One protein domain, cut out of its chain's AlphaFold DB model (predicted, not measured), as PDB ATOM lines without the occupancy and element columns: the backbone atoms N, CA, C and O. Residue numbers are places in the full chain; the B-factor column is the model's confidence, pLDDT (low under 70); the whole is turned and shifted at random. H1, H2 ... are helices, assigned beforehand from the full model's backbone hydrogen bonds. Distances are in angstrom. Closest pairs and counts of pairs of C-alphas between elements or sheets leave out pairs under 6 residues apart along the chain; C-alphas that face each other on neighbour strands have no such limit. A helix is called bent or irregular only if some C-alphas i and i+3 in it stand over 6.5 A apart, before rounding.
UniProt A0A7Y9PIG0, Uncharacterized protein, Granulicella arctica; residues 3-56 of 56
ATOM      1  N   TRP A   3     -22.245  35.644  37.436       72.00
ATOM      2  CA  TRP A   3     -21.028  35.638  36.614       72.00
ATOM      3  C   TRP A   3     -20.229  36.940  36.723       72.00
ATOM      4  O   TRP A   3     -19.006  36.913  36.825       72.00
ATOM      5  N   LEU A   4     -20.929  38.074  36.776       67.88
ATOM      6  CA  LEU A   4     -20.335  39.400  36.966       67.88
ATOM      7  C   LEU A   4     -19.651  39.517  38.333       67.88
ATOM      8  O   LEU A   4     -18.544  40.038  38.413       67.88
ATOM      9  N   ASP A   5     -20.254  38.950  39.380       74.62
ATOM     10  CA  ASP A   5     -19.651  38.902  40.717       74.62
ATOM     11  C   ASP A   5     -18.332  38.132  40.728       74.62
ATOM     12  O   ASP A   5     -17.368  38.591  41.332       74.62
ATOM     13  N   ARG A   6     -18.245  37.002  40.014       79.12
ATOM     14  CA  ARG A   6     -17.005  36.214  39.943       79.12
ATOM     15  C   ARG A   6     -15.882  36.960  39.231       79.12
ATOM     16  O   ARG A   6     -14.761  36.958  39.724       79.12
ATOM     17  N   ILE A   7     -16.179  37.621  38.112       77.06
ATOM     18  CA  ILE A   7     -15.178  38.390  37.354       77.06
ATOM     19  C   ILE A   7     -14.659  39.558  38.197       77.06
ATOM     20  O   ILE A   7     -13.452  39.763  38.296       77.06
ATOM     21  N   VAL A   8     -15.565  40.288  38.851       75.12
ATOM     22  CA  VAL A   8     -15.217  41.409  39.731       75.12
ATOM     23  C   VAL A   8     -14.392  40.930  40.926       75.12
ATOM     24  O   VAL A   8     -13.390  41.557  41.253       75.12
ATOM     25  N   HIS A   9     -14.751  39.796  41.528       77.50
ATOM     26  CA  HIS A   9     -14.024  39.237  42.664       77.50
ATOM     27  C   HIS A   9     -12.605  38.783  42.283       77.50
ATOM     28  O   HIS A   9     -11.655  39.086  43.002       77.50
ATOM     29  N   SER A  10     -12.424  38.145  41.120       78.56
ATOM     30  CA  SER A  10     -11.087  37.819  40.604       78.56
ATOM     31  C   SER A  10     -10.256  39.074  40.340       78.56
ATOM     32  O   SER A  10      -9.095  39.122  40.725       78.56
ATOM     33  N   PHE A  11     -10.849  40.116  39.757       76.19
ATOM     34  CA  PHE A  11     -10.152  41.377  39.489       76.19
ATOM     35  C   PHE A  11      -9.728  42.092  40.784       76.19
ATOM     36  O   PHE A  11      -8.599  42.563  40.902       76.19
ATOM     37  N   ILE A  12     -10.608  42.116  41.788       76.75
ATOM     38  CA  ILE A  12     -10.340  42.658  43.127       76.75
ATOM     39  C   ILE A  12      -9.167  41.935  43.792       76.75
ATOM     40  O   ILE A  12      -8.239  42.586  44.268       76.75
ATOM     41  N   MET A  13      -9.176  40.600  43.756       75.25
ATOM     42  CA  MET A  13      -8.121  39.765  44.332       75.25
ATOM     43  C   MET A  13      -6.781  39.928  43.603       75.25
ATOM     44  O   MET A  13      -5.736  39.940  44.246       75.25
ATOM     45  N   THR A  14      -6.786  40.082  42.275       78.00
ATOM     46  CA  THR A  14      -5.558  40.240  41.476       78.00
ATOM     47  C   THR A  14      -4.911  41.611  41.646       78.00
ATOM     48  O   THR A  14      -3.688  41.702  41.706       78.00
ATOM     49  N   PHE A  15      -5.708  42.676  41.723       78.44
ATOM     50  CA  PHE A  15      -5.192  44.047  41.770       78.44
ATOM     51  C   PHE A  15      -5.185  44.654  43.181       78.44
ATOM     52  O   PHE A  15      -4.808  45.813  43.337       78.44
ATOM     53  N   GLY A  16      -5.607  43.902  44.206       63.88
ATOM     54  CA  GLY A  16      -5.705  44.395  45.584       63.88
ATOM     55  C   GLY A  16      -6.655  45.588  45.724       63.88
ATOM     56  O   GLY A  16      -6.474  46.434  46.600       63.88
ATOM     57  N   ILE A  17      -7.636  45.703  44.825       68.62
ATOM     58  CA  ILE A  17      -8.578  46.824  44.806       68.62
ATOM     59  C   ILE A  17      -9.527  46.639  45.983       68.62
ATOM     60  O   ILE A  17     -10.097  45.568  46.152       68.62
ATOM     61  N   THR A  18      -9.725  47.673  46.799       72.62
ATOM     62  CA  THR A  18     -10.681  47.610  47.909       72.62
ATOM     63  C   THR A  18     -12.058  47.209  47.390       72.62
ATOM     64  O   THR A  18     -12.604  47.869  46.501       72.62
ATOM     65  N   GLU A  19     -12.613  46.135  47.953       69.56
ATOM     66  CA  GLU A  19     -13.938  45.657  47.586       69.56
ATOM     67  C   GLU A  19     -14.950  46.804  47.766       69.56
ATOM     68  O   GLU A  19     -14.994  47.443  48.827       69.56
ATOM     69  N   PRO A  20     -15.709  47.166  46.716       69.19
ATOM     70  CA  PRO A  20     -16.611  48.297  46.799       69.19
ATOM     71  C   PRO A  20     -17.679  47.999  47.847       69.19
ATOM     72  O   PRO A  20     -18.354  46.971  47.780       69.19
ATOM     73  N   SER A  21     -17.849  48.920  48.800       81.56
ATOM     74  CA  SER A  21     -18.873  48.784  49.834       81.56
ATOM     75  C   SER A  21     -20.257  48.533  49.208       81.56
ATOM     76  O   SER A  21     -20.522  49.009  48.094       81.56
ATOM     77  N   PRO A  22     -21.171  47.825  49.900       81.19
ATOM     78  CA  PRO A  22     -22.496  47.499  49.365       81.19
ATOM     79  C   PRO A  22     -23.248  48.724  48.821       81.19
ATOM     80  O   PRO A  22     -23.889  48.660  47.771       81.19
ATOM     81  N   GLU A  23     -23.085  49.872  49.480       86.00
ATOM     82  CA  GLU A  23     -23.635  51.160  49.047       86.00
ATOM     83  C   GLU A  23     -23.032  51.660  47.727       86.00
ATOM     84  O   GLU A  23     -23.764  52.103  46.839       86.00
ATOM     85  N   LYS A  24     -21.704  51.575  47.552       80.75
ATOM     86  CA  LYS A  24     -21.038  51.944  46.289       80.75
ATOM     87  C   LYS A  24     -21.495  51.040  45.150       80.75
ATOM     88  O   LYS A  24     -21.709  51.520  44.040       80.75
ATOM     89  N   ARG A  25     -21.705  49.754  45.438       81.12
ATOM     90  CA  ARG A  25     -22.203  48.766  44.478       81.12
ATOM     91  C   ARG A  25     -23.630  49.076  44.024       81.12
ATOM     92  O   ARG A  25     -23.903  49.060  42.828       81.12
ATOM     93  N   GLN A  26     -24.520  49.428  44.955       84.38
ATOM     94  CA  GLN A  26     -25.879  49.872  44.621       84.38
ATOM     95  C   GLN A  26     -25.882  51.149  43.778       84.38
ATOM     96  O   GLN A  26     -26.587  51.201  42.772       84.38
ATOM     97  N   ARG A  27     -25.074  52.156  44.141       86.50
ATOM     98  CA  ARG A  27     -24.970  53.407  43.370       86.50
ATOM     99  C   ARG A  27     -24.438  53.165  41.959       86.50
ATOM    100  O   ARG A  27     -24.996  53.702  41.007       86.50
ATOM    101  N   ALA A  28     -23.407  52.331  41.817       83.19
ATOM    102  CA  ALA A  28     -22.865  51.955  40.515       83.19
ATOM    103  C   ALA A  28     -23.908  51.220  39.660       83.19
ATOM    104  O   ALA A  28     -24.104  51.575  38.502       83.19
ATOM    105  N   ASN A  29     -24.636  50.260  40.239       84.12
ATOM    106  CA  ASN A  29     -25.702  49.546  39.536       84.12
ATOM    107  C   ASN A  29     -26.834  50.481  39.087       84.12
ATOM    108  O   ASN A  29     -27.306  50.357  37.961       84.12
ATOM    109  N   LEU A  30     -27.246  51.427  39.937       89.88
ATOM    110  CA  LEU A  30     -28.248  52.442  39.595       89.88
ATOM    111  C   LEU A  30     -27.778  53.336  38.448       89.88
ATOM    112  O   LEU A  30     -28.523  53.554  37.498       89.88
ATOM    113  N   PHE A  31     -26.538  53.820  38.514       89.94
ATOM    114  CA  PHE A  31     -25.966  54.677  37.482       89.94
ATOM    115  C   PHE A  31     -25.851  53.953  36.136       89.94
ATOM    116  O   PHE A  31     -26.308  54.461  35.114       89.94
ATOM    117  N   ILE A  32     -25.303  52.734  36.142       89.12
ATOM    118  CA  ILE A  32     -25.169  51.895  34.946       89.12
ATOM    119  C   ILE A  32     -26.550  51.543  34.382       89.12
ATOM    120  O   ILE A  32     -26.758  51.628  33.174       89.12
ATOM    121  N   GLY A  33     -27.505  51.189  35.245       92.06
ATOM    122  CA  GLY A  33     -28.875  50.883  34.845       92.06
ATOM    123  C   GLY A  33     -29.578  52.074  34.193       92.06
ATOM    124  O   GLY A  33     -30.208  51.915  33.151       92.06
ATOM    125  N   LEU A  34     -29.427  53.275  34.759       94.62
ATOM    126  CA  LEU A  34     -30.014  54.498  34.212       94.62
ATOM    127  C   LEU A  34     -29.383  54.886  32.869       94.62
ATOM    128  O   LEU A  34     -30.096  55.247  31.937       94.62
ATOM    129  N   LEU A  35     -28.061  54.747  32.738       93.75
ATOM    130  CA  LEU A  35     -27.361  54.957  31.471       93.75
ATOM    131  C   LEU A  35     -27.871  53.996  30.385       93.75
ATOM    132  O   LEU A  35     -28.208  54.429  29.287       93.75
ATOM    133  N   LEU A  36     -27.972  52.700  30.702       93.62
ATOM    134  CA  LEU A  36     -28.515  51.682  29.796       93.62
ATOM    135  C   LEU A  36     -29.946  52.006  29.363       93.62
ATOM    136  O   LEU A  36     -30.271  51.884  28.184       93.62
ATOM    137  N   LEU A  37     -30.785  52.455  30.298       95.19
ATOM    138  CA  LEU A  37     -32.155  52.855  29.999       95.19
ATOM    139  C   LEU A  37     -32.197  54.026  29.009       95.19
ATOM    140  O   LEU A  37     -32.955  53.978  28.044       95.19
ATOM    141  N   LEU A  38     -31.364  55.051  29.209       96.12
ATOM    142  CA  LEU A  38     -31.279  56.198  28.299       96.12
ATOM    143  C   LEU A  38     -30.813  55.789  26.900       96.12
ATOM    144  O   LEU A  38     -31.384  56.246  25.911       96.12
ATOM    145  N   VAL A  39     -29.823  54.899  26.807       96.00
ATOM    146  CA  VAL A  39     -29.352  54.361  25.522       96.00
ATOM    147  C   VAL A  39     -30.472  53.610  24.804       96.00
ATOM    148  O   VAL A  39     -30.685  53.829  23.612       96.00
ATOM    149  N   LEU A  40     -31.229  52.773  25.521       95.62
ATOM    150  CA  LEU A  40     -32.365  52.056  24.945       95.62
ATOM    151  C   LEU A  40     -33.453  53.019  24.462       95.62
ATOM    152  O   LEU A  40     -33.914  52.889  23.331       95.62
ATOM    153  N   LEU A  41     -33.831  54.015  25.267       95.75
ATOM    154  CA  LEU A  41     -34.815  55.030  24.869       95.75
ATOM    155  C   LEU A  41     -34.360  55.814  23.627       95.75
ATOM    156  O   LEU A  41     -35.149  56.025  22.703       95.75
ATOM    157  N   GLY A  42     -33.082  56.194  23.565       95.25
ATOM    158  CA  GLY A  42     -32.482  56.833  22.393       95.25
ATOM    159  C   GLY A  42     -32.553  55.942  21.151       95.25
ATOM    160  O   GLY A  42     -33.026  56.370  20.101       95.25
ATOM    161  N   PHE A  43     -32.176  54.672  21.281       95.94
ATOM    162  CA  PHE A  43     -32.249  53.711  20.184       95.94
ATOM    163  C   PHE A  43     -33.687  53.514  19.677       95.94
ATOM    164  O   PHE A  43     -33.942  53.640  18.482       95.94
ATOM    165  N   PHE A  44     -34.647  53.272  20.575       95.06
ATOM    166  CA  PHE A  44     -36.050  53.078  20.197       95.06
ATOM    167  C   PHE A  44     -36.666  54.321  19.561       95.06
ATOM    168  O   PHE A  44     -37.398  54.195  18.583       95.06
ATOM    169  N   SER A  45     -36.365  55.514  20.077       92.19
ATOM    170  CA  SER A  45     -36.850  56.763  19.481       92.19
ATOM    171  C   SER A  45     -36.285  56.985  18.076       92.19
ATOM    172  O   SER A  45     -37.042  57.340  17.175       92.19
ATOM    173  N   MET A  46     -35.001  56.689  17.855       91.88
ATOM    174  CA  MET A  46     -34.371  56.773  16.536       91.88
ATOM    175  C   MET A  46     -34.975  55.770  15.546       91.88
ATOM    176  O   MET A  46     -35.323  56.145  14.428       91.88
ATOM    177  N   VAL A  47     -35.164  54.514  15.964       91.62
ATOM    178  CA  VAL A  47     -35.797  53.472  15.137       91.62
ATOM    179  C   VAL A  47     -37.242  53.842  14.807       91.62
ATOM    180  O   VAL A  47     -37.643  53.781  13.647       91.62
ATOM    181  N   PHE A  48     -38.021  54.274  15.801       91.62
ATOM    182  CA  PHE A  48     -39.409  54.687  15.606       91.62
ATOM    183  C   PHE A  48     -39.525  55.861  14.629       91.62
ATOM    184  O   PHE A  48     -40.386  55.857  13.746       91.62
ATOM    185  N   TRP A  49     -38.641  56.851  14.756       90.50
ATOM    186  CA  TRP A  49     -38.611  58.000  13.859       90.50
ATOM    187  C   TRP A  49     -38.168  57.614  12.441       90.50
ATOM    188  O   TRP A  49     -38.780  58.057  11.474       90.50
ATOM    189  N   GLY A  50     -37.185  56.719  12.306       90.25
ATOM    190  CA  GLY A  50     -36.764  56.172  11.016       90.25
ATOM    191  C   GLY A  50     -37.884  55.418  10.294       90.25
ATOM    192  O   GLY A  50     -38.112  55.651   9.110       90.25
ATOM    193  N   ILE A  51     -38.641  54.578  11.010       90.19
ATOM    194  CA  ILE A  51     -39.805  53.868  10.453       90.19
ATOM    195  C   ILE A  51     -40.887  54.862  10.010       90.19
ATOM    196  O   ILE A  51     -41.424  54.733   8.914       90.19
ATOM    197  N   ARG A  52     -41.192  55.875  10.834       88.56
ATOM    198  CA  ARG A  52     -42.143  56.947  10.489       88.56
ATOM    199  C   ARG A  52     -41.719  57.721   9.243       88.56
ATOM    200  O   ARG A  52     -42.581  58.059   8.443       88.56
ATOM    201  N   HIS A  53     -40.431  58.021   9.095       80.94
ATOM    202  CA  HIS A  53     -39.922  58.775   7.953       80.94
ATOM    203  C   HIS A  53     -39.954  57.962   6.654       80.94
ATOM    204  O   HIS A  53     -40.291  58.513   5.620       80.94
ATOM    205  N   LEU A  54     -39.658  56.659   6.712       76.31
ATOM    206  CA  LEU A  54     -39.700  55.760   5.549       76.31
ATOM    207  C   LEU A  54     -41.123  55.397   5.091       76.31
ATOM    208  O   LEU A  54     -41.296  54.889   3.988       76.31
ATOM    209  N   ALA A  55     -42.126  55.597   5.948       71.62
ATOM    210  CA  ALA A  55     -43.528  55.297   5.656       71.62
ATOM    211  C   ALA A  55     -44.296  56.460   4.990       71.62
ATOM    212  O   ALA A  55     -45.471  56.287   4.661       71.62
ATOM    213  N   HIS A  56     -43.659  57.624   4.817       54.53
ATOM    214  CA  HIS A  56     -44.187  58.812   4.134       54.53
ATOM    215  C   HIS A  56     -43.412  59.079   2.845       54.53
ATOM    216  O   HIS A  56     -44.057  59.569   1.893       54.53
TER     217      HIS A  56
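Overview. This is residues 3 to 56 of the 56 residues of an uncharacterized protein of Granulicella arctica (UniProt A0A7Y9PIG0). One long helix, H2, makes a rod that sticks out alone over most of its length, with a short helix, H1, set off from it near its beginning by a stretch of chain without a named element. The printed part has 54 residues with two named helices, H1 then H2, and no named strand; its class is all helix. It is extended, with a radius of gyration of the C-alphas of 18.5 A and spans of 58 by 20 by 15 A.

Arrangement. H2, residues 22 to 54, is the longest helix, and residues 29 to 56, of which 29 to 54 belong to H2, stand free. H1, residues 3 to 15, and H2 are apart, no C-alpha of the one being within 8 A of the other. In H1 and H2 every O i to N i+4 pair is within hydrogen-bond range.

Along the chain. H2 is 47.8 A from C-alpha 22 at (-22.496, 47.499, 49.365) to C-alpha 54 at (-39.700, 55.760, 5.549). H1 is 18.7 A long and begins at C-alpha 3, (-21.028, 35.638, 36.614). Neither helix is bent.

Size, cuts and confidence. The C-alphas farthest apart, of Gly 16 and His 56, are 58.4 A apart. The printed part has no cut, and the link from H1 to H2, 6 residues, is short. Mean pLDDT of the printed part is 83.3; residues 4, 16 to 17, 19 to 20 and 56 are under 70.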